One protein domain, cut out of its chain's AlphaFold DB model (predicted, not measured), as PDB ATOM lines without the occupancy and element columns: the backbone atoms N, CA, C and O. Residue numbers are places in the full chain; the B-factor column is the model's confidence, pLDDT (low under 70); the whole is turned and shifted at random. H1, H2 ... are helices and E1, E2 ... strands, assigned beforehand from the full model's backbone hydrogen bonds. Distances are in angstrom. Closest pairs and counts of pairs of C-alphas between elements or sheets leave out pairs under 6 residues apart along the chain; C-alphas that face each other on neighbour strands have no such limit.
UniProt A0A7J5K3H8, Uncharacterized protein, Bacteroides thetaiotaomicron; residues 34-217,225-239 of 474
ATOM      1  N   ILE A  34     243.659 251.965 250.861       92.00
ATOM      2  CA  ILE A  34     243.678 251.079 249.692       92.00
ATOM      3  C   ILE A  34     244.737 251.598 248.708       92.00
ATOM      4  O   ILE A  34     244.480 252.499 247.912       92.00
ATOM      5  N   ASP A  35     245.939 251.027 248.750       91.94
ATOM      6  CA  ASP A  35     247.037 251.401 247.841       91.94
ATOM      7  C   ASP A  35     246.948 250.665 246.487       91.94
ATOM      8  O   ASP A  35     247.211 251.226 245.411       91.94
ATOM      9  N   ASP A  36     246.503 249.408 246.542       94.75
ATOM     10  CA  ASP A  36     246.291 248.522 245.403       94.75
ATOM     11  C   ASP A  36     244.971 248.842 244.701       94.75
ATOM     12  O   ASP A  36     243.888 248.562 245.205       94.75
ATOM     13  N   TYR A  37     245.051 249.452 243.520       96.00
ATOM     14  CA  TYR A  37     243.895 249.690 242.657       96.00
ATOM     15  C   TYR A  37     244.318 250.096 241.249       96.00
ATOM     16  O   TYR A  37     245.373 250.706 241.040       96.00
ATOM     17  N   ASN A  38     243.425 249.852 240.299       95.94
ATOM     18  CA  ASN A  38     243.490 250.364 238.942       95.94
ATOM     19  C   ASN A  38     242.267 251.231 238.647       95.94
ATOM     20  O   ASN A  38     241.184 251.007 239.186       95.94
ATOM     21  N   TYR A  39     242.414 252.169 237.719       96.38
ATOM     22  CA  TYR A  39     241.275 252.849 237.117       96.38
ATOM     23  C   TYR A  39     241.537 253.138 235.645       96.38
ATOM     24  O   TYR A  39     242.682 253.308 235.227       96.38
ATOM     25  N   SER A  40     240.470 253.256 234.863       95.81
ATOM     26  CA  SER A  40     240.506 253.884 233.550       95.81
ATOM     27  C   SER A  40     239.369 254.887 233.444       95.81
ATOM     28  O   SER A  40     238.222 254.565 233.738       95.81
ATOM     29  N   ILE A  41     239.700 256.094 233.009       94.38
ATOM     30  CA  ILE A  41     238.758 257.159 232.699       94.38
ATOM     31  C   ILE A  41     238.875 257.423 231.201       94.38
ATOM     32  O   ILE A  41     239.983 257.581 230.690       94.38
ATOM     33  N   MET A  42     237.754 257.418 230.496       91.56
ATOM     34  CA  MET A  42     237.659 257.673 229.061       91.56
ATOM     35  C   MET A  42     236.639 258.784 228.838       91.56
ATOM     36  O   MET A  42     235.535 258.703 229.369       91.56
ATOM     37  N   ASP A  43     236.994 259.793 228.053       89.06
ATOM     38  CA  ASP A  43     236.059 260.794 227.538       89.06
ATOM     39  C   ASP A  43     236.476 261.264 226.133       89.06
ATOM     40  O   ASP A  43     237.377 260.693 225.510       89.06
ATOM     41  N   THR A  44     235.813 262.298 225.614       83.62
ATOM     42  CA  THR A  44     236.069 262.861 224.277       83.62
ATOM     43  C   THR A  44     237.496 263.382 224.072       83.62
ATOM     44  O   THR A  44     237.926 263.523 222.926       83.62
ATOM     45  N   ASN A  45     238.249 263.638 225.146       84.31
ATOM     46  CA  ASN A  45     239.629 264.126 225.097       84.31
ATOM     47  C   ASN A  45     240.663 262.987 225.132       84.31
ATOM     48  O   ASN A  45     241.845 263.231 224.885       84.31
ATOM     49  N   GLY A  46     240.244 261.749 225.422       87.75
ATOM     50  CA  GLY A  46     241.103 260.566 225.392       87.75
ATOM     51  C   GLY A  46     240.896 259.619 226.574       87.75
ATOM     52  O   GLY A  46     239.797 259.467 227.100       87.75
ATOM     53  N   VAL A  47     241.972 258.930 226.967       90.12
ATOM     54  CA  VAL A  47     241.957 257.929 228.043       90.12
ATOM     55  C   VAL A  47     243.075 258.205 229.044       90.12
ATOM     56  O   VAL A  47     244.246 258.251 228.673       90.12
ATOM     57  N   ILE A  48     242.709 258.306 230.320       92.44
ATOM     58  CA  ILE A  48     243.618 258.341 231.471       92.44
ATOM     59  C   ILE A  48     243.501 256.989 232.188       92.44
ATOM     60  O   ILE A  48     242.401 256.453 232.331       92.44
ATOM     61  N   GLN A  49     244.616 256.395 232.618       93.19
ATOM     62  CA  GLN A  49     244.608 255.066 233.235       93.19
ATOM     63  C   GLN A  49     245.737 254.892 234.259       93.19
ATOM     64  O   GLN A  49     246.893 255.166 233.944       93.19
ATOM     65  N   LYS A  50     245.406 254.336 235.432       94.38
ATOM     66  CA  LYS A  50     246.344 253.686 236.367       94.38
ATOM     67  C   LYS A  50     246.138 252.178 236.251       94.38
ATOM     68  O   LYS A  50     245.006 251.712 236.366       94.38
ATOM     69  N   SER A  51     247.197 251.413 235.990       92.25
ATOM     70  CA  SER A  51     247.097 249.954 235.806       92.25
ATOM     71  C   SER A  51     248.302 249.191 236.359       92.25
ATOM     72  O   SER A  51     248.836 248.308 235.682       92.25
ATOM     73  N   ASP A  52     248.757 249.595 237.542       92.12
ATOM     74  CA  ASP A  52     249.980 249.094 238.178       92.12
ATOM     75  C   ASP A  52     249.701 247.897 239.102       92.12
ATOM     76  O   ASP A  52     250.558 247.034 239.275       92.12
ATOM     77  N   TYR A  53     248.477 247.800 239.633       92.00
ATOM     78  CA  TYR A  53     247.998 246.664 240.418       92.00
ATOM     79  C   TYR A  53     247.569 245.538 239.467       92.00
ATOM     80  O   TYR A  53     246.449 245.545 238.953       92.00
ATOM     81  N   ILE A  54     248.469 244.601 239.157       92.94
ATOM     82  CA  ILE A  54     248.231 243.513 238.191       92.94
ATOM     83  C   ILE A  54     248.036 242.192 238.938       92.94
ATOM     84  O   ILE A  54     249.006 241.518 239.274       92.94
ATOM     85  N   GLU A  55     246.778 241.804 239.137       94.00
ATOM     86  CA  GLU A  55     246.398 240.552 239.796       94.00
ATOM     87  C   GLU A  55     245.461 239.706 238.934       94.00
ATOM     88  O   GLU A  55     244.742 240.225 238.072       94.00
ATOM     89  N   LYS A  56     245.479 238.384 239.153       93.69
ATOM     90  CA  LYS A  56     244.583 237.447 238.454       93.69
ATOM     91  C   LYS A  56     243.198 237.463 239.092       93.69
ATOM     92  O   LYS A  56     243.080 237.254 240.295       93.69
ATOM     93  N   THR A  57     242.160 237.577 238.272       90.88
ATOM     94  CA  THR A  57     240.759 237.630 238.720       90.88
ATOM     95  C   THR A  57     239.911 236.560 238.032       90.88
ATOM     96  O   THR A  57     240.216 236.132 236.916       90.88
ATOM     97  N   THR A  58     238.852 236.100 238.699       89.81
ATOM     98  CA  THR A  58     237.903 235.116 238.156       89.81
ATOM     99  C   THR A  58     236.679 235.767 237.507       89.81
ATOM    100  O   THR A  58     236.081 235.152 236.623       89.81
ATOM    101  N   ILE A  59     236.360 237.026 237.840       89.50
ATOM    102  CA  ILE A  59     235.151 237.730 237.362       89.50
ATOM    103  C   ILE A  59     235.107 237.969 235.852       89.50
ATOM    104  O   ILE A  59     234.052 238.296 235.324       89.50
ATOM    105  N   GLY A  60     236.226 237.869 235.130       88.62
ATOM    106  CA  GLY A  60     236.323 238.420 233.775       88.62
ATOM    107  C   GLY A  60     235.326 237.842 232.761       88.62
ATOM    108  O   GLY A  60     234.770 238.593 231.962       88.62
ATOM    109  N   TYR A  61     235.031 236.537 232.827       85.50
ATOM    110  CA  TYR A  61     233.993 235.925 231.983       85.50
ATOM    111  C   TYR A  61     232.574 236.300 232.415       85.50
ATOM    112  O   TYR A  61     231.709 236.468 231.562       85.50
ATOM    113  N   GLU A  62     232.329 236.440 233.715       84.81
ATOM    114  CA  GLU A  62     231.031 236.845 234.252       84.81
ATOM    115  C   GLU A  62     230.722 238.305 233.907       84.81
ATOM    116  O   GLU A  62     229.672 238.600 233.348       84.81
ATOM    117  N   TRP A  63     231.694 239.188 234.132       88.25
ATOM    118  CA  TRP A  63     231.670 240.584 233.721       88.25
ATOM    119  C   TRP A  63     231.422 240.734 232.218       88.25
ATOM    120  O   TRP A  63     230.583 241.531 231.812       88.25
ATOM    121  N   ALA A  64     232.112 239.950 231.386       87.69
ATOM    122  CA  ALA A  64     231.898 239.945 229.943       87.69
ATOM    123  C   ALA A  64     230.484 239.450 229.570       87.69
ATOM    124  O   ALA A  64     229.774 240.144 228.840       87.69
ATOM    125  N   ASP A  65     230.050 238.298 230.098       85.62
ATOM    126  CA  ASP A  65     228.713 237.726 229.873       85.62
ATOM    127  C   ASP A  65     227.596 238.746 230.181       85.62
ATOM    128  O   ASP A  65     226.662 238.875 229.387       85.62
ATOM    129  N   SER A  66     227.712 239.491 231.290       80.19
ATOM    130  CA  SER A  66     226.704 240.459 231.751       80.19
ATOM    131  C   SER A  66     226.334 241.518 230.708       80.19
ATOM    132  O   SER A  66     225.176 241.925 230.669       80.19
ATOM    133  N   PHE A  67     227.266 241.931 229.840       82.12
ATOM    134  CA  PHE A  67     226.988 242.885 228.753       82.12
ATOM    135  C   PHE A  67     226.827 242.212 227.386       82.12
ATOM    136  O   PHE A  67     226.007 242.641 226.578       82.12
ATOM    137  N   ILE A  68     227.599 241.159 227.099       85.94
ATOM    138  CA  ILE A  68     227.607 240.518 225.774       85.94
ATOM    139  C   ILE A  68     226.285 239.799 225.505       85.94
ATOM    140  O   ILE A  68     225.732 239.921 224.411       85.94
ATOM    141  N   LEU A  69     225.782 239.030 226.477       83.69
ATOM    142  CA  LEU A  69     224.630 238.158 226.249       83.69
ATOM    143  C   LEU A  69     223.352 238.954 225.938       83.69
ATOM    144  O   LEU A  69     222.694 238.600 224.958       83.69
ATOM    145  N   PRO A  70     223.026 240.056 226.649       77.88
ATOM    146  CA  PRO A  70     221.896 240.903 226.279       77.88
ATOM    147  C   PRO A  70     222.050 241.602 224.920       77.88
ATOM    148  O   PRO A  70     221.066 241.729 224.192       77.88
ATOM    149  N   ILE A  71     223.266 242.033 224.545       79.69
ATOM    150  CA  ILE A  71     223.524 242.664 223.235       79.69
ATOM    151  C   ILE A  71     223.288 241.659 222.103       79.69
ATOM    152  O   ILE A  71     222.579 241.972 221.150       79.69
ATOM    153  N   ILE A  72     223.835 240.442 222.215       83.81
ATOM    154  CA  ILE A  72     223.604 239.381 221.224       83.81
ATOM    155  C   ILE A  72     222.117 239.037 221.159       83.81
ATOM    156  O   ILE A  72     221.559 239.002 220.070       83.81
ATOM    157  N   LEU A  73     221.458 238.842 222.306       79.06
ATOM    158  CA  LEU A  73     220.030 238.527 222.350       79.06
ATOM    159  C   LEU A  73     219.189 239.602 221.642       79.06
ATOM    160  O   LEU A  73     218.342 239.255 220.827       79.06
ATOM    161  N   THR A  74     219.492 240.884 221.869       75.12
ATOM    162  CA  THR A  74     218.853 242.019 221.176       75.12
ATOM    163  C   THR A  74     219.042 241.934 219.656       75.12
ATOM    164  O   THR A  74     218.057 241.960 218.922       75.12
ATOM    165  N   ARG A  75     220.283 241.752 219.171       80.81
ATOM    166  CA  ARG A  75     220.571 241.633 217.726       80.81
ATOM    167  C   ARG A  75     219.842 240.448 217.079       80.81
ATOM    168  O   ARG A  75     219.361 240.558 215.959       80.81
ATOM    169  N   GLU A  76     219.774 239.299 217.752       84.06
ATOM    170  CA  GLU A  76     219.146 238.089 217.197       84.06
ATOM    171  C   GLU A  76     217.603 238.131 217.240       84.06
ATOM    172  O   GLU A  76     216.959 237.398 216.488       84.06
ATOM    173  N   ILE A  77     217.006 239.003 218.063       76.44
ATOM    174  CA  ILE A  77     215.587 239.390 217.966       76.44
ATOM    175  C   ILE A  77     215.387 240.317 216.757       76.44
ATOM    176  O   ILE A  77     214.553 240.034 215.906       76.44
ATOM    177  N   GLU A  78     216.195 241.379 216.637       77.69
ATOM    178  CA  GLU A  78     216.123 242.360 215.535       77.69
ATOM    179  C   GLU A  78     216.353 241.732 214.141       77.69
ATOM    180  O   GLU A  78     215.874 242.261 213.141       77.69
ATOM    181  N   ASN A  79     217.050 240.591 214.073       86.00
ATOM    182  CA  ASN A  79     217.273 239.796 212.858       86.00
ATOM    183  C   ASN A  79     216.195 238.711 212.599       86.00
ATOM    184  O   ASN A  79     216.423 237.821 211.777       86.00
ATOM    185  N   ASP A  80     215.067 238.711 213.321       84.25
ATOM    186  CA  ASP A  80     213.996 237.693 213.259       84.25
ATOM    187  C   ASP A  80     214.452 236.240 213.557       84.25
ATOM    188  O   ASP A  80     213.716 235.270 213.341       84.25
ATOM    189  N   HIS A  81     215.663 236.034 214.092       84.38
ATOM    190  CA  HIS A  81     216.172 234.698 214.421       84.38
ATOM    191  C   HIS A  81     215.547 234.138 215.712       84.38
ATOM    192  O   HIS A  81     215.489 232.915 215.905       84.38
ATOM    193  N   ILE A  82     215.064 234.999 216.609       76.50
ATOM    194  CA  ILE A  82     214.387 234.632 217.858       76.50
ATOM    195  C   ILE A  82     212.964 235.191 217.843       76.50
ATOM    196  O   ILE A  82     212.769 236.397 217.817       76.50
ATOM    197  N   ASN A  83     211.965 234.310 217.932       76.75
ATOM    198  CA  ASN A  83     210.596 234.717 218.238       76.75
ATOM    199  C   ASN A  83     210.481 234.998 219.747       76.75
ATOM    200  O   ASN A  83     210.730 234.099 220.555       76.75
ATOM    201  N   GLU A  84     210.122 236.231 220.108       67.88
ATOM    202  CA  GLU A  84     210.056 236.686 221.504       67.88
ATOM    203  C   GLU A  84     208.999 235.927 222.318       67.88
ATOM    204  O   GLU A  84     209.330 235.387 223.375       67.88
ATOM    205  N   ASP A  85     207.767 235.813 221.804       64.81
ATOM    206  CA  ASP A  85     206.628 235.159 222.477       64.81
ATOM    207  C   ASP A  85     206.979 233.746 222.967       64.81
ATOM    208  O   ASP A  85     206.750 233.376 224.122       64.81
ATOM    209  N   SER A  86     207.604 232.957 222.088       65.44
ATOM    210  CA  SER A  86     208.017 231.579 222.368       65.44
ATOM    211  C   SER A  86     209.083 231.483 223.463       65.44
ATOM    212  O   SER A  86     209.189 230.444 224.118       65.44
ATOM    213  N   LEU A  87     209.884 232.536 223.651       63.34
ATOM    214  CA  LEU A  87     210.905 232.615 224.695       63.34
ATOM    215  C   LEU A  87     210.295 233.070 226.028       63.34
ATOM    216  O   LEU A  87     210.542 232.455 227.065       63.34
ATOM    217  N   LEU A  88     209.437 234.092 225.986       60.69
ATOM    218  CA  LEU A  88     208.695 234.620 227.135       60.69
ATOM    219  C   LEU A  88     207.851 233.539 227.815       60.69
ATOM    220  O   LEU A  88     207.903 233.399 229.036       60.69
ATOM    221  N   CYS A  89     207.150 232.713 227.032       58.12
ATOM    222  CA  CYS A  89     206.363 231.585 227.545       58.12
ATOM    223  C   CYS A  89     207.192 230.517 228.288       58.12
ATOM    224  O   CYS A  89     206.616 229.730 229.037       58.12
ATOM    225  N   GLN A  90     208.516 230.459 228.099       59.09
ATOM    226  CA  GLN A  90     209.399 229.567 228.870       59.09
ATOM    227  C   GLN A  90     209.862 230.195 230.189       59.09
ATOM    228  O   GLN A  90     210.271 229.470 231.093       59.09
ATOM    229  N   TYR A  91     209.826 231.526 230.283       53.19
ATOM    230  CA  TYR A  91     210.328 232.285 231.422       53.19
ATOM    231  C   TYR A  91     209.220 232.651 232.420       53.19
ATOM    232  O   TYR A  91     209.392 232.535 233.632       53.19
ATOM    233  N   ILE A  92     208.058 233.076 231.919       53.09
ATOM    234  CA  ILE A  92     206.961 233.608 232.733       53.09
ATOM    235  C   ILE A  92     205.956 232.489 233.008       53.09
ATOM    236  O   ILE A  92     205.203 232.071 232.127       53.09
ATOM    237  N   SER A  93     205.923 231.993 234.249       41.06
ATOM    238  CA  SER A  93     204.918 231.000 234.642       41.06
ATOM    239  C   SER A  93     203.506 231.605 234.577       41.06
ATOM    240  O   SER A  93     203.295 232.753 234.965       41.06
ATOM    241  N   VAL A  94     202.539 230.822 234.092       37.41
ATOM    242  CA  VAL A  94     201.224 231.273 233.591       37.41
ATOM    243  C   VAL A  94     200.243 231.701 234.706       37.41
ATOM    244  O   VAL A  94     199.147 231.144 234.811       37.41
ATOM    245  N   ARG A  95     200.610 232.652 235.580       38.47
ATOM    246  CA  ARG A  95     199.696 233.198 236.606       38.47
ATOM    247  C   ARG A  95     199.712 234.705 236.832       38.47
ATOM    248  O   ARG A  95     198.619 235.236 236.962       38.47
ATOM    249  N   ASP A  96     200.859 235.379 236.836       47.56
ATOM    250  CA  ASP A  96     200.900 236.829 237.065       47.56
ATOM    251  C   ASP A  96     202.025 237.495 236.267       47.56
ATOM    252  O   ASP A  96     203.198 237.199 236.475       47.56
ATOM    253  N   ILE A  97     201.617 238.365 235.340       43.94
ATOM    254  CA  ILE A  97     202.099 239.722 235.014       43.94
ATOM    255  C   ILE A  97     201.196 240.203 233.851       43.94
ATOM    256  O   ILE A  97     200.579 239.392 233.152       43.94
ATOM    257  N   HIS A  98     201.009 241.517 233.706       47.91
ATOM    258  CA  HIS A  98     200.080 242.105 232.732       47.91
ATOM    259  C   HIS A  98     200.391 241.670 231.279       47.91
ATOM    260  O   HIS A  98     201.541 241.436 230.924       47.91
ATOM    261  N   ARG A  99     199.344 241.506 230.458       41.31
ATOM    262  CA  ARG A  99     199.302 240.566 229.311       41.31
ATOM    263  C   ARG A  99     200.161 240.883 228.077       41.31
ATOM    264  O   ARG A  99     200.135 240.080 227.150       41.31
ATOM    265  N   ASP A 100     200.901 241.986 228.056       53.12
ATOM    266  CA  ASP A 100     201.416 242.592 226.819       53.12
ATOM    267  C   ASP A 100     202.945 242.816 226.837       53.12
ATOM    268  O   ASP A 100     203.436 243.800 226.292       53.12
ATOM    269  N   LEU A 101     203.699 241.938 227.507       52.12
ATOM    270  CA  LEU A 101     205.149 242.075 227.696       52.12
ATOM    271  C   LEU A 101     205.978 241.424 226.576       52.12
ATOM    272  O   LEU A 101     205.809 240.230 226.330       52.12
ATOM    273  N   LEU A 102     206.956 242.146 226.017       59.91
ATOM    274  CA  LEU A 102     207.954 241.617 225.077       59.91
ATOM    275  C   LEU A 102     209.296 241.256 225.745       59.91
ATOM    276  O   LEU A 102     209.614 241.656 226.866       59.91
ATOM    277  N   LEU A 103     210.138 240.493 225.040       59.00
ATOM    278  CA  LEU A 103     211.472 240.121 225.526       59.00
ATOM    279  C   LEU A 103     212.425 241.324 225.478       59.00
ATOM    280  O   LEU A 103     213.227 241.515 226.396       59.00
ATOM    281  N   GLY A 104     212.270 242.178 224.465       57.59
ATOM    282  CA  GLY A 104     212.839 243.519 224.423       57.59
ATOM    283  C   GLY A 104     212.526 244.336 225.680       57.59
ATOM    284  O   GLY A 104     213.439 244.978 226.189       57.59
ATOM    285  N   ASP A 105     211.318 244.235 226.246       52.53
ATOM    286  CA  ASP A 105     210.925 244.952 227.474       52.53
ATOM    287  C   ASP A 105     211.553 244.352 228.745       52.53
ATOM    288  O   ASP A 105     211.742 245.038 229.744       52.53
ATOM    289  N   ILE A 106     211.940 243.072 228.727       52.84
ATOM    290  CA  ILE A 106     212.743 242.474 229.808       52.84
ATOM    291  C   ILE A 106     214.189 242.998 229.750       52.84
ATOM    292  O   ILE A 106     214.808 243.252 230.785       52.84
ATOM    293  N   ILE A 107     214.744 243.168 228.546       54.41
ATOM    294  CA  ILE A 107     216.101 243.702 228.297       54.41
ATOM    295  C   ILE A 107     216.141 245.241 228.411       54.41
ATOM    296  O   ILE A 107     217.202 245.832 228.626       54.41
ATOM    297  N   ARG A 108     214.984 245.891 228.270       50.38
ATOM    298  CA  ARG A 108     214.758 247.335 228.337       50.38
ATOM    299  C   ARG A 108     213.441 247.584 229.075       50.38
ATOM    300  O   ARG A 108     212.424 247.876 228.455       50.38
ATOM    301  N   ILE A 109     213.462 247.463 230.402       46.28
ATOM    302  CA  ILE A 109     212.280 247.766 231.225       46.28
ATOM    303  C   ILE A 109     211.860 249.238 230.958       46.28
ATOM    304  O   ILE A 109     212.645 250.035 230.439       46.28
ATOM    305  N   ALA A 110     210.617 249.615 231.260       39.69
ATOM    306  CA  ALA A 110     210.109 250.981 231.076       39.69
ATOM    307  C   ALA A 110     209.773 251.651 232.422       39.69
ATOM    308  O   ALA A 110     209.518 250.951 233.403       39.69
ATOM    309  N   GLU A 111     209.679 252.991 232.454       39.75
ATOM    310  CA  GLU A 111     209.360 253.796 233.665       39.75
ATOM    311  C   GLU A 111     208.099 253.352 234.407       39.75
ATOM    312  O   GLU A 111     208.007 253.529 235.621       39.75
ATOM    313  N   ASN A 112     207.198 252.653 233.719       39.78
ATOM    314  CA  ASN A 112     205.917 252.207 234.254       39.78
ATOM    315  C   ASN A 112     205.783 250.671 234.382       39.78
ATOM    316  O   ASN A 112     204.702 250.196 234.717       39.78
ATOM    317  N   CYS A 113     206.832 249.873 234.123       41.56
ATOM    318  CA  CYS A 113     206.789 248.401 234.269       41.56
ATOM    319  C   CYS A 113     207.886 247.806 235.184       41.56
ATOM    320  O   CYS A 113     208.520 246.815 234.833       41.56
ATOM    321  N   PRO A 114     208.116 248.361 236.384       43.09
ATOM    322  CA  PRO A 114     209.250 247.995 237.229       43.09
ATOM    323  C   PRO A 114     209.070 246.697 238.041       43.09
ATOM    324  O   PRO A 114     209.964 246.329 238.794       43.09
ATOM    325  N   ASP A 115     207.943 245.991 237.914       44.50
ATOM    326  CA  ASP A 115     207.763 244.637 238.473       44.50
ATOM    327  C   ASP A 115     208.509 243.555 237.656       44.50
ATOM    328  O   ASP A 115     208.552 242.380 238.023       44.50
ATOM    329  N   LEU A 116     209.144 243.956 236.553       44.28
ATOM    330  CA  LEU A 116     209.954 243.110 235.690       44.28
ATOM    331  C   LEU A 116     211.371 242.918 236.238       44.28
ATOM    332  O   LEU A 116     212.347 243.359 235.640       44.28
ATOM    333  N   PHE A 117     211.511 242.136 237.307       45.78
ATOM    334  CA  PHE A 117     212.820 241.620 237.726       45.78
ATOM    335  C   PHE A 117     213.119 240.166 237.298       45.78
ATOM    336  O   PHE A 117     213.516 239.360 238.140       45.78
ATOM    337  N   PRO A 118     213.049 239.799 235.995       38.22
ATOM    338  CA  PRO A 118     213.773 238.636 235.495       38.22
ATOM    339  C   PRO A 118     215.278 238.715 235.768       38.22
ATOM    340  O   PRO A 118     215.876 237.770 236.272       38.22
ATOM    341  N   GLN A 119     215.885 239.859 235.446       39.88
ATOM    342  CA  GLN A 119     217.327 239.975 235.207       39.88
ATOM    343  C   GLN A 119     218.195 239.823 236.470       39.88
ATOM    344  O   GLN A 119     219.323 239.351 236.378       39.88
ATOM    345  N   ASN A 120     217.644 240.163 237.644       40.66
ATOM    346  CA  ASN A 120     218.301 239.999 238.948       40.66
ATOM    347  C   ASN A 120     218.171 238.573 239.518       40.66
ATOM    348  O   ASN A 120     218.687 238.300 240.599       40.66
ATOM    349  N   SER A 121     217.475 237.663 238.829       47.44
ATOM    350  CA  SER A 121     217.541 236.239 239.151       47.44
ATOM    351  C   SER A 121     218.743 235.602 238.452       47.44
ATOM    352  O   SER A 121     218.977 235.830 237.261       47.44
ATOM    353  N   ASP A 122     219.453 234.720 239.160       50.75
ATOM    354  CA  ASP A 122     220.464 233.844 238.553       50.75
ATOM    355  C   ASP A 122     219.897 233.070 237.347       50.75
ATOM    356  O   ASP A 122     220.633 232.724 236.418       50.75
ATOM    357  N   ASP A 123     218.581 232.831 237.335       56.78
ATOM    358  CA  ASP A 123     217.854 232.127 236.284       56.78
ATOM    359  C   ASP A 123     217.870 232.852 234.936       56.78
ATOM    360  O   ASP A 123     218.066 232.182 233.919       56.78
ATOM    361  N   ALA A 124     217.728 234.183 234.887       58.78
ATOM    362  CA  ALA A 124     217.719 234.933 233.627       58.78
ATOM    363  C   ALA A 124     219.107 234.983 232.973       58.78
ATOM    364  O   ALA A 124     219.246 234.619 231.802       58.78
ATOM    365  N   LEU A 125     220.159 235.333 233.725       67.44
ATOM    366  CA  LEU A 125     221.530 235.310 233.199       67.44
ATOM    367  C   LEU A 125     221.963 233.879 232.844       67.44
ATOM    368  O   LEU A 125     222.560 233.652 231.788       67.44
ATOM    369  N   SER A 126     221.604 232.885 233.663       68.88
ATOM    370  CA  SER A 126     221.844 231.472 233.343       68.88
ATOM    371  C   SER A 126     221.053 231.000 232.123       68.88
ATOM    372  O   SER A 126     221.560 230.186 231.350       68.88
ATOM    373  N   TYR A 127     219.838 231.504 231.902       69.94
ATOM    374  CA  TYR A 127     219.054 231.208 230.707       69.94
ATOM    375  C   TYR A 127     219.667 231.850 229.462       69.94
ATOM    376  O   TYR A 127     219.879 231.139 228.482       69.94
ATOM    377  N   MET A 128     220.045 233.131 229.510       74.81
ATOM    378  CA  MET A 128     220.759 233.798 228.416       74.81
ATOM    379  C   MET A 128     222.059 233.062 228.070       74.81
ATOM    380  O   MET A 128     222.304 232.777 226.897       74.81
ATOM    381  N   ARG A 129     222.843 232.646 229.079       79.12
ATOM    382  CA  ARG A 129     224.019 231.775 228.896       79.12
ATOM    383  C   ARG A 129     223.655 230.480 228.169       79.12
ATOM    384  O   ARG A 129     224.319 230.145 227.192       79.12
ATOM    385  N   ARG A 130     222.617 229.756 228.613       78.81
ATOM    386  CA  ARG A 130     222.159 228.505 227.972       78.81
ATOM    387  C   ARG A 130     221.720 228.739 226.525       78.81
ATOM    388  O   ARG A 130     222.192 228.031 225.643       78.81
ATOM    389  N   LEU A 131     220.868 229.731 226.271       77.94
ATOM    390  CA  LEU A 131     220.318 230.034 224.950       77.94
ATOM    391  C   LEU A 131     221.408 230.456 223.960       77.94
ATOM    392  O   LEU A 131     221.541 229.851 222.897       77.94
ATOM    393  N   VAL A 132     222.208 231.466 224.316       82.75
ATOM    394  CA  VAL A 132     223.259 231.997 223.438       82.75
ATOM    395  C   VAL A 132     224.326 230.934 223.181       82.75
ATOM    396  O   VAL A 132     224.703 230.731 222.030       82.75
ATOM    397  N   ARG A 133     224.763 230.180 224.200       81.19
ATOM    398  CA  ARG A 133     225.785 229.131 224.014       81.19
ATOM    399  C   ARG A 133     225.263 227.869 223.319       81.19
ATOM    400  O   ARG A 133     226.078 227.155 222.756       81.19
ATOM    401  N   ALA A 134     223.957 227.592 223.328       82.69
ATOM    402  CA  ALA A 134     223.383 226.441 222.621       82.69
ATOM    403  C   ALA A 134     222.965 226.754 221.174       82.69
ATOM    404  O   ALA A 134     223.099 225.897 220.306       82.69
ATOM    405  N   ARG A 135     222.436 227.959 220.910       85.62
ATOM    406  CA  ARG A 135     221.838 228.325 219.612       85.62
ATOM    407  C   ARG A 135     222.667 229.327 218.804       85.62
ATOM    408  O   ARG A 135     222.578 229.326 217.582       85.62
ATOM    409  N   PHE A 136     223.488 230.140 219.467       89.31
ATOM    410  CA  PHE A 136     224.235 231.252 218.866       89.31
ATOM    411  C   PHE A 136     225.735 231.207 219.217       89.31
ATOM    412  O   PHE A 136     226.405 232.240 219.270       89.31
ATOM    413  N   GLN A 137     226.283 230.005 219.445       89.88
ATOM    414  CA  GLN A 137     227.671 229.808 219.886       89.88
ATOM    415  C   GLN A 137     228.689 230.473 218.944       89.88
ATOM    416  O   GLN A 137     229.620 231.131 219.406       89.88
ATOM    417  N   ASP A 138     228.485 230.363 217.629       90.75
ATOM    418  CA  ASP A 138     229.361 230.969 216.618       90.75
ATOM    419  C   ASP A 138     229.231 232.498 216.550       90.75
ATOM    420  O   ASP A 138     230.157 233.181 216.112       90.75
ATOM    421  N   VAL A 139     228.093 233.064 216.964       91.25
ATOM    422  CA  VAL A 139     227.909 234.521 217.090       91.25
ATOM    423  C   VAL A 139     228.657 235.019 218.327       91.25
ATOM    424  O   VAL A 139     229.447 235.954 218.229       91.25
ATOM    425  N   TYR A 140     228.495 234.336 219.465       90.50
ATOM    426  CA  TYR A 140     229.193 234.650 220.713       90.50
ATOM    427  C   TYR A 140     230.719 234.535 220.588       90.50
ATOM    428  O   TYR A 140     231.442 235.443 221.004       90.50
ATOM    429  N   SER A 141     231.221 233.454 219.981       89.81
ATOM    430  CA  SER A 141     232.662 233.255 219.771       89.81
ATOM    431  C   SER A 141     233.254 234.347 218.876       89.81
ATOM    432  O   SER A 141     234.260 234.946 219.249       89.81
ATOM    433  N   ARG A 142     232.593 234.686 217.758       91.12
ATOM    434  CA  ARG A 142     233.020 235.803 216.896       91.12
ATOM    435  C   ARG A 142     232.963 237.146 217.617       91.12
ATOM    436  O   ARG A 142     233.911 237.908 217.516       91.12
ATOM    437  N   PHE A 143     231.932 237.431 218.412       90.94
ATOM    438  CA  PHE A 143     231.889 238.663 219.212       90.94
ATOM    439  C   PHE A 143     233.093 238.755 220.171       90.94
ATOM    440  O   PHE A 143     233.782 239.778 220.233       90.94
ATOM    441  N   CYS A 144     233.398 237.665 220.882       90.75
ATOM    442  CA  CYS A 144     234.554 237.590 221.774       90.75
ATOM    443  C   CYS A 144     235.889 237.789 221.033       90.75
ATOM    444  O   CYS A 144     236.715 238.589 221.478       90.75
ATOM    445  N   GLU A 145     236.105 237.099 219.911       91.75
ATOM    446  CA  GLU A 145     237.379 237.113 219.178       91.75
ATOM    447  C   GLU A 145     237.565 238.356 218.292       91.75
ATOM    448  O   GLU A 145     238.661 238.928 218.256       91.75
ATOM    449  N   ASP A 146     236.509 238.824 217.625       91.44
ATOM    450  CA  ASP A 146     236.558 239.912 216.648       91.44
ATOM    451  C   ASP A 146     236.240 241.284 217.251       91.44
ATOM    452  O   ASP A 146     236.985 242.231 216.981       91.44
ATOM    453  N   GLU A 147     235.208 241.422 218.088       90.00
ATOM    454  CA  GLU A 147     234.873 242.717 218.708       90.00
ATOM    455  C   GLU A 147     235.738 242.956 219.967       90.00
ATOM    456  O   GLU A 147     236.381 244.002 220.103       90.00
ATOM    457  N   LEU A 148     235.856 241.964 220.861       90.69
ATOM    458  CA  LEU A 148     236.566 242.123 222.145       90.69
ATOM    459  C   LEU A 148     238.038 241.678 222.152       90.69
ATOM    460  O   LEU A 148     238.796 242.119 223.021       90.69
ATOM    461  N   LYS A 149     238.480 240.865 221.186       91.88
ATOM    462  CA  LYS A 149     239.817 240.225 221.120       91.88
ATOM    463  C   LYS A 149     240.164 239.334 222.328       91.88
ATOM    464  O   LYS A 149     241.337 239.211 222.695       91.88
ATOM    465  N   ILE A 150     239.156 238.706 222.930       89.75
ATOM    466  CA  ILE A 150     239.294 237.604 223.893       89.75
ATOM    467  C   ILE A 150     239.574 236.327 223.084       89.75
ATOM    468  O   ILE A 150     238.976 236.131 222.036       89.75
ATOM    469  N   LYS A 151     240.505 235.473 223.529       84.25
ATOM    470  CA  LYS A 151     240.933 234.249 222.816       84.25
ATOM    471  C   LYS A 151     240.760 233.007 223.693       84.25
ATOM    472  O   LYS A 151     240.715 233.126 224.911       84.25
ATOM    473  N   GLY A 152     240.768 231.807 223.110       73.94
ATOM    474  CA  GLY A 152     240.561 230.553 223.857       73.94
ATOM    475  C   GLY A 152     241.525 230.276 225.032       73.94
ATOM    476  O   GLY A 152     241.167 229.534 225.940       73.94
ATOM    477  N   ASN A 153     242.719 230.880 225.060       76.00
ATOM    478  CA  ASN A 153     243.679 230.791 226.174       76.00
ATOM    479  C   ASN A 153     243.800 232.096 226.989       76.00
ATOM    480  O   ASN A 153     244.830 232.335 227.623       76.00
ATOM    481  N   HIS A 154     242.792 232.969 226.930       83.44
ATOM    482  CA  HIS A 154     242.808 234.269 227.593       83.44
ATOM    483  C   HIS A 154     242.848 234.119 229.117       83.44
ATOM    484  O   HIS A 154     241.989 233.477 229.721       83.44
ATOM    485  N   LEU A 155     243.859 234.736 229.730       85.81
ATOM    486  CA  LEU A 155     243.994 234.842 231.173       85.81
ATOM    487  C   LEU A 155     243.442 236.196 231.616       85.81
ATOM    488  O   LEU A 155     243.859 237.229 231.097       85.81
ATOM    489  N   TRP A 156     242.534 236.184 232.587       91.62
ATOM    490  CA  TRP A 156     241.992 237.405 233.162       91.62
ATOM    491  C   TRP A 156     242.909 237.950 234.256       91.62
ATOM    492  O   TRP A 156     243.111 237.326 235.300       91.62
ATOM    493  N   ASP A 157     243.432 239.146 234.010       93.94
ATOM    494  CA  ASP A 157     244.020 240.018 235.020       93.94
ATOM    495  C   ASP A 157     243.301 241.376 235.036       93.94
ATOM    496  O   ASP A 157     242.594 241.743 234.092       93.94
ATOM    497  N   THR A 158     243.465 242.127 236.121       93.62
ATOM    498  CA  THR A 158     242.840 243.447 236.337       93.62
ATOM    499  C   THR A 158     243.103 244.446 235.192       93.62
ATOM    500  O   THR A 158     242.221 245.222 234.815       93.62
ATOM    501  N   LYS A 159     244.295 244.434 234.584       92.94
ATOM    502  CA  LYS A 159     244.678 245.333 233.477       92.94
ATOM    503  C   LYS A 159     243.997 244.951 232.160       92.94
ATOM    504  O   LYS A 159     243.559 245.813 231.386       92.94
ATOM    505  N   THR A 160     243.903 243.656 231.904       92.25
ATOM    506  CA  THR A 160     243.215 243.071 230.757       92.25
ATOM    507  C   THR A 160     241.714 243.304 230.879       92.25
ATOM    508  O   THR A 160     241.088 243.743 229.916       92.25
ATOM    509  N   LEU A 161     241.160 243.160 232.085       92.94
ATOM    510  CA  LEU A 161     239.762 243.443 232.380       92.94
ATOM    511  C   LEU A 161     239.401 244.911 232.105       92.94
ATOM    512  O   LEU A 161     238.484 245.152 231.325       92.94
ATOM    513  N   LEU A 162     240.183 245.888 232.592       92.44
ATOM    514  CA  LEU A 162     240.024 247.302 232.196       92.44
ATOM    515  C   LEU A 162     240.033 247.499 230.669       92.44
ATOM    516  O   LEU A 162     239.314 248.345 230.133       92.44
ATOM    517  N   THR A 163     240.865 246.740 229.955       91.75
ATOM    518  CA  THR A 163     240.991 246.843 228.496       91.75
ATOM    519  C   THR A 163     239.760 246.298 227.770       91.75
ATOM    520  O   THR A 163     239.307 246.926 226.813       91.75
ATOM    521  N   ILE A 164     239.185 245.186 228.237       91.94
ATOM    522  CA  ILE A 164     237.928 244.644 227.705       91.94
ATOM    523  C   ILE A 164     236.744 245.555 228.047       91.94
ATOM    524  O   ILE A 164     235.963 245.879 227.156       91.94
ATOM    525  N   THR A 165     236.647 246.054 229.283       91.38
ATOM    526  CA  THR A 165     235.568 246.958 229.720       91.38
ATOM    527  C   THR A 165     235.470 248.207 228.840       91.38
ATOM    528  O   THR A 165     234.382 248.562 228.384       91.38
ATOM    529  N   LYS A 166     236.609 248.823 228.488       90.38
ATOM    530  CA  LYS A 166     236.653 249.929 227.513       90.38
ATOM    531  C   LYS A 166     236.101 249.547 226.137       90.38
ATOM    532  O   LYS A 166     235.402 250.351 225.529       90.38
ATOM    533  N   ARG A 167     236.405 248.341 225.637       91.06
ATOM    534  CA  ARG A 167     235.880 247.861 224.345       91.06
ATOM    535  C   ARG A 167     234.373 247.657 224.396       91.06
ATOM    536  O   ARG A 167     233.698 248.132 223.495       91.06
ATOM    537  N   ILE A 168     233.854 247.036 225.457       88.25
ATOM    538  CA  ILE A 168     232.407 246.860 225.675       88.25
ATOM    539  C   ILE A 168     231.688 248.218 225.626       88.25
ATOM    540  O   ILE A 168     230.706 248.364 224.908       88.25
ATOM    541  N   SER A 169     232.213 249.232 226.318       85.56
ATOM    542  CA  SER A 169     231.641 250.587 226.319       85.56
ATOM    543  C   SER A 169     231.706 251.285 224.957       85.56
ATOM    544  O   SER A 169     230.721 251.884 224.536       85.56
ATOM    545  N   PHE A 170     232.822 251.156 224.230       86.25
ATOM    546  CA  PHE A 170     232.939 251.689 222.867       86.25
ATOM    547  C   PHE A 170     231.960 251.011 221.896       86.25
ATOM    548  O   PHE A 170     231.328 251.682 221.085       86.25
ATOM    549  N   ILE A 171     231.809 249.686 221.994       85.31
ATOM    550  CA  ILE A 171     230.849 248.901 221.207       85.31
ATOM    551  C   ILE A 171     229.425 249.397 221.479       85.31
ATOM    552  O   ILE A 171     228.702 249.725 220.537       85.31
ATOM    553  N   PHE A 172     229.074 249.528 222.760       78.62
ATOM    554  CA  PHE A 172     227.778 250.003 223.238       78.62
ATOM    555  C   PHE A 172     227.423 251.403 222.700       78.62
ATOM    556  O   PHE A 172     226.305 251.608 222.223       78.62
ATOM    557  N   ASP A 173     228.383 252.336 222.692       77.56
ATOM    558  CA  ASP A 173     228.205 253.664 222.084       77.56
ATOM    559  C   ASP A 173     228.082 253.591 220.559       77.56
ATOM    560  O   ASP A 173     227.189 254.203 219.973       77.56
ATOM    561  N   SER A 174     228.963 252.827 219.901       79.56
ATOM    562  CA  SER A 174     229.040 252.756 218.435       79.56
ATOM    563  C   SER A 174     227.773 252.187 217.793       79.56
ATOM    564  O   SER A 174     227.447 252.525 216.657       79.56
ATOM    565  N   GLN A 175     227.056 251.341 218.534       74.25
ATOM    566  CA  GLN A 175     225.800 250.715 218.125       74.25
ATOM    567  C   GLN A 175     224.564 251.479 218.600       74.25
ATOM    568  O   GLN A 175     223.456 251.075 218.264       74.25
ATOM    569  N   ASN A 176     224.732 252.578 219.348       68.62
ATOM    570  CA  ASN A 176     223.629 253.333 219.935       68.62
ATOM    571  C   ASN A 176     222.643 252.425 220.700       68.62
ATOM    572  O   ASN A 176     221.435 252.497 220.484       68.62
ATOM    573  N   VAL A 177     223.143 251.539 221.572       62.94
ATOM    574  CA  VAL A 177     222.311 250.517 222.252       62.94
ATOM    575  C   VAL A 177     221.193 251.143 223.105       62.94
ATOM    576  O   VAL A 177     220.142 250.540 223.307       62.94
ATOM    577  N   THR A 178     221.387 252.382 223.562       57.66
ATOM    578  CA  THR A 178     220.384 253.206 224.258       57.66
ATOM    579  C   THR A 178     219.287 253.765 223.347       57.66
ATOM    580  O   THR A 178     218.268 254.223 223.854       57.66
ATOM    581  N   GLY A 179     219.509 253.855 222.033       50.44
ATOM    582  CA  GLY A 179     218.781 254.755 221.129       50.44
ATOM    583  C   GLY A 179     219.168 256.240 221.285       50.44
ATOM    584  O   GLY A 179     218.970 257.029 220.360       50.44
ATOM    585  N   TYR A 180     219.793 256.603 222.408       46.62
ATOM    586  CA  TYR A 180     220.262 257.939 222.764       46.62
ATOM    587  C   TYR A 180     221.755 258.111 222.451       46.62
ATOM    588  O   TYR A 180     222.602 258.048 223.347       46.62
ATOM    589  N   LEU A 181     222.078 258.407 221.189       39.19
ATOM    590  CA  LEU A 181     223.386 258.958 220.838       39.19
ATOM    591  C   LEU A 181     223.454 260.415 221.329       39.19
ATOM    592  O   LEU A 181     222.544 261.197 221.033       39.19
ATOM    593  N   PRO A 182     224.536 260.833 222.009       41.19
ATOM    594  CA  PRO A 182     224.721 262.203 222.483       41.19
ATOM    595  C   PRO A 182     225.160 263.144 221.344       41.19
ATOM    596  O   PRO A 182     226.210 263.783 221.403       41.19
ATOM    597  N   VAL A 183     224.337 263.242 220.294       34.75
ATOM    598  CA  VAL A 183     224.472 264.213 219.193       34.75
ATOM    599  C   VAL A 183     223.117 264.871 218.928       34.75
ATOM    600  O   VAL A 183     222.474 264.681 217.896       34.75
ATOM    601  N   GLY A 184     222.666 265.674 219.888       34.03
ATOM    602  CA  GLY A 184     221.470 266.487 219.721       34.03
ATOM    603  C   GLY A 184     221.266 267.465 220.867       34.03
ATOM    604  O   GLY A 184     221.099 267.059 222.012       34.03
ATOM    605  N   SER A 185     221.141 268.750 220.536       35.28
ATOM    606  CA  SER A 185     220.627 269.826 221.404       35.28
ATOM    607  C   SER A 185     219.121 269.683 221.705       35.28
ATOM    608  O   SER A 185     218.376 270.660 221.744       35.28
ATOM    609  N   ARG A 186     218.656 268.433 221.821       34.12
ATOM    610  CA  ARG A 186     217.258 268.007 221.952       34.12
ATOM    611  C   ARG A 186     217.023 267.059 223.127       34.12
ATOM    612  O   ARG A 186     215.878 266.687 223.345       34.12
ATOM    613  N   ILE A 187     218.062 266.695 223.884       36.56
ATOM    614  CA  ILE A 187     217.857 266.303 225.282       36.56
ATOM    615  C   ILE A 187     217.348 267.580 225.969       36.56
ATOM    616  O   ILE A 187     218.074 268.576 225.926       36.56
ATOM    617  N   PRO A 188     216.113 267.623 226.502       33.97
ATOM    618  CA  PRO A 188     215.597 268.843 227.110       33.97
ATOM    619  C   PRO A 188     216.472 269.268 228.296       33.97
ATOM    620  O   PRO A 188     217.038 268.418 228.988       33.97
ATOM    621  N   ASP A 189     216.579 270.573 228.556       34.53
ATOM    622  CA  ASP A 189     217.211 271.060 229.786       34.53
ATOM    623  C   ASP A 189     216.300 270.732 230.974       34.53
ATOM    624  O   ASP A 189     215.242 271.331 231.166       34.53
ATOM    625  N   MET A 190     216.705 269.728 231.748       35.78
ATOM    626  CA  MET A 190     215.883 269.087 232.770       35.78
ATOM    627  C   MET A 190     216.360 269.494 234.183       35.78
ATOM    628  O   MET A 190     217.307 268.918 234.723       35.78
ATOM    629  N   TYR A 191     215.740 270.540 234.758       31.08
ATOM    630  CA  TYR A 191     216.194 271.274 235.959       31.08
ATOM    631  C   TYR A 191     215.040 271.834 236.828       31.08
ATOM    632  O   TYR A 191     214.156 272.437 236.219       31.08
ATOM    633  N   PRO A 192     215.071 271.786 238.197       38.41
ATOM    634  CA  PRO A 192     215.826 270.931 239.160       38.41
ATOM    635  C   PRO A 192     214.917 270.222 240.221       38.41
ATOM    636  O   PRO A 192     214.143 270.883 240.893       38.41
ATOM    637  N   THR A 193     214.915 268.930 240.550       35.78
ATOM    638  CA  THR A 193     215.805 267.780 240.362       35.78
ATOM    639  C   THR A 193     214.953 266.497 240.179       35.78
ATOM    640  O   THR A 193     213.770 266.510 240.513       35.78
ATOM    641  N   TRP A 194     215.530 265.383 239.704       42.44
ATOM    642  CA  TRP A 194     215.021 264.018 239.970       42.44
ATOM    643  C   TRP A 194     216.157 263.009 240.008       42.44
ATOM    644  O   TRP A 194     217.088 263.103 239.212       42.44
ATOM    645  N   PHE A 195     216.009 262.022 240.884       44.06
ATOM    646  CA  PHE A 195     216.602 260.696 240.746       44.06
ATOM    647  C   PHE A 195     215.532 259.812 240.083       44.06
ATOM    648  O   PHE A 195     214.349 260.039 240.316       44.06
ATOM    649  N   VAL A 196     215.923 258.809 239.300       42.69
ATOM    650  CA  VAL A 196     215.090 257.606 239.098       42.69
ATOM    651  C   VAL A 196     215.996 256.393 239.367       42.69
ATOM    652  O   VAL A 196     217.202 256.486 239.120       42.69
ATOM    653  N   GLU A 197     215.445 255.330 239.972       42.38
ATOM    654  CA  GLU A 197     216.167 254.122 240.436       42.38
ATOM    655  C   GLU A 197     216.993 253.458 239.333       42.38
ATOM    656  O   GLU A 197     216.954 253.845 238.177       42.38
ATOM    657  N   ASN A 198     217.731 252.414 239.682       48.44
ATOM    658  CA  ASN A 198     218.351 251.463 238.764       48.44
ATOM    659  C   ASN A 198     217.296 250.639 237.988       48.44
ATOM    660  O   ASN A 198     217.413 249.420 237.885       48.44
ATOM    661  N   ILE A 199     216.239 251.294 237.483       46.91
ATOM    662  CA  ILE A 199     214.997 250.671 237.000       46.91
ATOM    663  C   ILE A 199     215.202 249.886 235.700       46.91
ATOM    664  O   ILE A 199     214.387 249.027 235.372       46.91
ATOM    665  N   TYR A 200     216.286 250.166 234.968       50.09
ATOM    666  CA  TYR A 200     216.628 249.496 233.713       50.09
ATOM    667  C   TYR A 200     217.968 248.817 233.829       50.09
ATOM    668  O   TYR A 200     218.980 249.497 233.992       50.09
ATOM    669  N   GLN A 201     217.976 247.500 233.637       55.72
ATOM    670  CA  GLN A 201     219.172 246.787 233.221       55.72
ATOM    671  C   GLN A 201     219.265 246.808 231.691       55.72
ATOM    672  O   GLN A 201     219.027 245.801 231.026       55.72
ATOM    673  N   LEU A 202     219.605 247.967 231.123       60.34
ATOM    674  CA  LEU A 202     219.790 248.124 229.684       60.34
ATOM    675  C   LEU A 202     221.032 247.347 229.245       60.34
ATOM    676  O   LEU A 202     222.162 247.791 229.440       60.34
ATOM    677  N   ALA A 203     220.813 246.184 228.642       68.69
ATOM    678  CA  ALA A 203     221.865 245.326 228.107       68.69
ATOM    679  C   ALA A 203     223.061 245.106 229.067       68.69
ATOM    680  O   ALA A 203     224.225 245.263 228.693       68.69
ATOM    681  N   GLY A 204     222.759 244.785 230.329       71.69
ATOM    682  CA  GLY A 204     223.763 244.575 231.378       71.69
ATOM    683  C   GLY A 204     224.115 245.806 232.213       71.69
ATOM    684  O   GLY A 204     224.850 245.668 233.185       71.69
ATOM    685  N   TRP A 205     223.602 246.992 231.880       77.00
ATOM    686  CA  TRP A 205     223.844 248.227 232.630       77.00
ATOM    687  C   TRP A 205     222.644 248.624 233.476       77.00
ATOM    688  O   TRP A 205     221.584 248.903 232.924       77.00
ATOM    689  N   TYR A 206     222.829 248.765 234.786       77.38
ATOM    690  CA  TYR A 206     221.892 249.499 235.628       77.38
ATOM    691  C   TYR A 206     221.865 250.971 235.209       77.38
ATOM    692  O   TYR A 206     222.909 251.611 235.071       77.38
ATOM    693  N   THR A 207     220.674 251.520 235.007       71.44
ATOM    694  CA  THR A 207     220.486 252.917 234.602       71.44
ATOM    695  C   THR A 207     220.106 253.753 235.807       71.44
ATOM    696  O   THR A 207     218.991 253.645 236.288       71.44
ATOM    697  N   PHE A 208     221.021 254.598 236.264       70.75
ATOM    698  CA  PHE A 208     220.806 255.620 237.280       70.75
ATOM    699  C   PHE A 208     220.591 256.972 236.586       70.75
ATOM    700  O   PHE A 208     221.344 257.346 235.686       70.75
ATOM    701  N   ARG A 209     219.590 257.748 237.001       69.25
ATOM    702  CA  ARG A 209     219.397 259.114 236.492       69.25
ATOM    703  C   ARG A 209     219.501 260.118 237.629       69.25
ATOM    704  O   ARG A 209     218.954 259.868 238.695       69.25
ATOM    705  N   ILE A 210     220.155 261.258 237.397       69.75
ATOM    706  CA  ILE A 210     220.154 262.395 238.325       69.75
ATOM    707  C   ILE A 210     220.153 263.733 237.576       69.75
ATOM    708  O   ILE A 210     221.066 264.055 236.819       69.75
ATOM    709  N   ASN A 211     219.116 264.541 237.797       66.25
ATOM    710  CA  ASN A 211     218.862 265.789 237.069       66.25
ATOM    711  C   ASN A 211     218.804 265.541 235.545       66.25
ATOM    712  O   ASN A 211     218.001 264.733 235.062       66.25
ATOM    713  N   LYS A 212     219.671 266.220 234.786       65.06
ATOM    714  CA  LYS A 212     219.849 266.020 233.343       65.06
ATOM    715  C   LYS A 212     220.770 264.846 232.984       65.06
ATOM    716  O   LYS A 212     220.858 264.494 231.813       65.06
ATOM    717  N   HIS A 213     221.466 264.269 233.962       74.88
ATOM    718  CA  HIS A 213     222.492 263.260 233.730       74.88
ATOM    719  C   HIS A 213     221.894 261.859 233.704       74.88
ATOM    720  O   HIS A 213     221.190 261.452 234.633       74.88
ATOM    721  N   VAL A 214     222.225 261.112 232.652       75.06
ATOM    722  CA  VAL A 214     221.918 259.684 232.537       75.06
ATOM    723  C   VAL A 214     223.216 258.921 232.743       75.06
ATOM    724  O   VAL A 214     224.192 259.114 232.015       75.06
ATOM    725  N   VAL A 215     223.224 258.068 233.757       81.56
ATOM    726  CA  VAL A 215     224.375 257.288 234.189       81.56
ATOM    727  C   VAL A 215     224.061 255.809 234.021       81.56
ATOM    728  O   VAL A 215     223.102 255.292 234.577       81.56
ATOM    729  N   LEU A 216     224.906 255.104 233.289       85.00
ATOM    730  CA  LEU A 216     224.882 253.651 233.201       85.00
ATOM    731  C   LEU A 216     225.972 253.094 234.112       85.00
ATOM    732  O   LEU A 216     227.098 253.590 234.093       85.00
ATOM    733  N   TRP A 217     225.678 252.079 234.914       89.62
ATOM    734  CA  TRP A 217     226.670 251.465 235.790       89.62
ATOM    735  C   TRP A 217     226.476 249.956 235.937       89.62
ATOM    736  O   TRP A 217     225.414 249.413 235.655       89.62
ATOM    737  N   HIS A 225     238.573 240.809 244.453       94.31
ATOM    738  CA  HIS A 225     238.468 242.037 243.671       94.31
ATOM    739  C   HIS A 225     237.016 242.487 243.535       94.31
ATOM    740  O   HIS A 225     236.105 241.669 243.435       94.31
ATOM    741  N   THR A 226     236.823 243.795 243.407       94.81
ATOM    742  CA  THR A 226     235.595 244.396 242.883       94.81
ATOM    743  C   THR A 226     235.931 245.240 241.660       94.81
ATOM    744  O   THR A 226     236.943 245.943 241.634       94.81
ATOM    745  N   VAL A 227     235.062 245.189 240.653       94.88
ATOM    746  CA  VAL A 227     235.030 246.125 239.525       94.88
ATOM    747  C   VAL A 227     233.765 246.950 239.640       94.88
ATOM    748  O   VAL A 227     232.688 246.374 239.735       94.88
ATOM    749  N   LEU A 228     233.890 248.271 239.545       95.50
ATOM    750  CA  LEU A 228     232.775 249.191 239.335       95.50
ATOM    751  C   LEU A 228     233.011 249.945 238.034       95.50
ATOM    752  O   LEU A 228     234.091 250.491 237.801       95.50
ATOM    753  N   CYS A 229     231.981 250.007 237.201       94.62
ATOM    754  CA  CYS A 229     231.958 250.859 236.029       94.62
ATOM    755  C   CYS A 229     230.795 251.843 236.117       94.62
ATOM    756  O   CYS A 229     229.681 251.436 236.421       94.62
ATOM    757  N   ILE A 230     231.060 253.111 235.804       94.19
ATOM    758  CA  ILE A 230     230.103 254.219 235.744       94.19
ATOM    759  C   ILE A 230     230.310 254.935 234.405       94.19
ATOM    760  O   ILE A 230     231.440 255.239 234.027       94.19
ATOM    761  N   LYS A 231     229.239 255.211 233.668       89.88
ATOM    762  CA  LYS A 231     229.260 255.804 232.329       89.88
ATOM    763  C   LYS A 231     228.220 256.916 232.245       89.88
ATOM    764  O   LYS A 231     227.028 256.663 232.343       89.88
ATOM    765  N   PHE A 232     228.683 258.141 232.054       87.75
ATOM    766  CA  PHE A 232     227.889 259.356 231.939       87.75
ATOM    767  C   PHE A 232     227.558 259.579 230.460       87.75
ATOM    768  O   PHE A 232     228.431 259.960 229.674       87.75
ATOM    769  N   VAL A 233     226.313 259.299 230.068       79.38
ATOM    770  CA  VAL A 233     225.882 259.289 228.660       79.38
ATOM    771  C   VAL A 233     225.923 260.698 228.064       79.38
ATOM    772  O   VAL A 233     226.461 260.895 226.977       79.38
ATOM    773  N   ASP A 234     225.423 261.692 228.799       73.69
ATOM    774  CA  ASP A 234     225.388 263.093 228.370       73.69
ATOM    775  C   ASP A 234     226.785 263.735 228.297       73.69
ATOM    776  O   ASP A 234     227.021 264.607 227.463       73.69
ATOM    777  N   MET A 235     227.728 263.261 229.118       82.12
ATOM    778  CA  MET A 235     229.119 263.730 229.128       82.12
ATOM    779  C   MET A 235     230.039 262.957 228.169       82.12
ATOM    780  O   MET A 235     231.218 263.292 228.078       82.12
ATOM    781  N   GLN A 236     229.546 261.901 227.506       81.31
ATOM    782  CA  GLN A 236     230.368 260.951 226.734       81.31
ATOM    783  C   GLN A 236     231.573 260.415 227.535       81.31
ATOM    784  O   GLN A 236     232.666 260.229 227.000       81.31
ATOM    785  N   ARG A 237     231.383 260.189 228.843       88.62
ATOM    786  CA  ARG A 237     232.453 259.835 229.784       88.62
ATOM    787  C   ARG A 237     232.209 258.477 230.425       88.62
ATOM    788  O   ARG A 237     231.081 258.094 230.708       88.62
ATOM    789  N   MET A 238     233.284 257.760 230.714       92.81
ATOM    790  CA  MET A 238     233.283 256.474 231.395       92.81
ATOM    791  C   MET A 238     234.394 256.441 232.443       92.81
ATOM    792  O   MET A 238     235.516 256.866 232.178       92.81
ATOM    793  N   VAL A 239     234.088 255.902 233.617       95.88
ATOM    794  CA  VAL A 239     235.012 255.649 234.721       95.88
ATOM    795  C   VAL A 239     234.876 254.179 235.110       95.88
ATOM    796  O   VAL A 239     233.799 253.726 235.488       95.88
TER     797      VAL A 239
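This is residues 34 to 217 and 225 to 239 of the 474 residues of an uncharacterized protein of Bacteroides thetaiotaomicron (UniProt A0A7J5K3H8). A twisted antiparallel sheet of six strands has one helix, H6, along one face; beyond H6 the long helix H1 runs beside part of it, and H4 and H5 cross H1. H2 and H3 are grouped near the last part of H1, and a long loop, residues 175 to 204, joins H6 to E3. The 199 printed residues hold six named helices and six named strands, in the order E1 E2 H1 H2 H3 H4 H5 H6 E3 E4 E5 E6, a mixed class; the sheet's order is E2 E1 E6 E5 E4 E3. The whole is compact, with a radius of gyration of the C-alphas of 17.9 A and spans of 52 by 49 by 31 A.

E1, residues 38 to 43, begins at C-alpha 38 (243.490, 250.364, 238.942), and E2 is residues 46 to 50. H1, residues 60 to 78, is 27.5 A long, with a kink of 32 degrees near residue 67. H2 is residues 84 to 91, H3 103 to 107, H4 122 to 135 with 19.8 A, and H5 137 to 147. H6, residues 158 to 174, is 24.4 A long and begins at C-alpha 158 (242.840, 243.447, 236.337). E3 is residues 205 to 210, E4 213 to 217, E5 225 to 232 with 23.4 A, and E6 237 to 239, ending at C-alpha 239 (235.012, 255.649, 234.721).

E1 and E2 form a hairpin, with N 41 and O 48 2.8 A apart. E1 and E6 have N 42 and O 238 at 2.9 A, the hairpin E5 and E6 N 230 and O 239 at 2.8 A, E5 and E4 N 231 and O 216 at 2.7 A, and the hairpin E3 and E4 N 208 and O 215 at 2.8 A, each within hydrogen-bond range. H6 is on the sheet in two layers, helix over one face, at a height over the sheet of 9.2 A. H1, the hub, touches H6 with its residues 60 to 68 alone, at a shallow tilt of 17 degrees, the same way; the closest C-alphas, of Gly 60 and Leu 161, are 6.2 A apart. Its residues 65 to 73 alone touch H4 at a steep tilt of 64 degrees, closest at the C-alphas of Leu 69 and Met 128, 6.2 A. Its residues 68 to 72 alone touch H5, closest at the C-alphas of Ile 72 and Tyr 140, 7.3 A. H2 touches H3, closest at the C-alphas of Glu 84 and Leu 103, 5.5 A. Every O i to N i+4 pair is within hydrogen-bond range in H3, H4, H5 and H6, against 13 of 15 in H1 and 3 of 4 in H2.

The C-alphas farthest apart, of Asp 52 and Arg 95, are 52.8 A apart. Residues 218 to 224 are not printed, and C-alphas 217 and 225 across the cut are 17.0 A apart. The links H2 to H3, H3 to H4 and H6 to E3 are long. The model's pLDDT is under 70 in residues 84 to 127, 176 to 203 and 209 to 212.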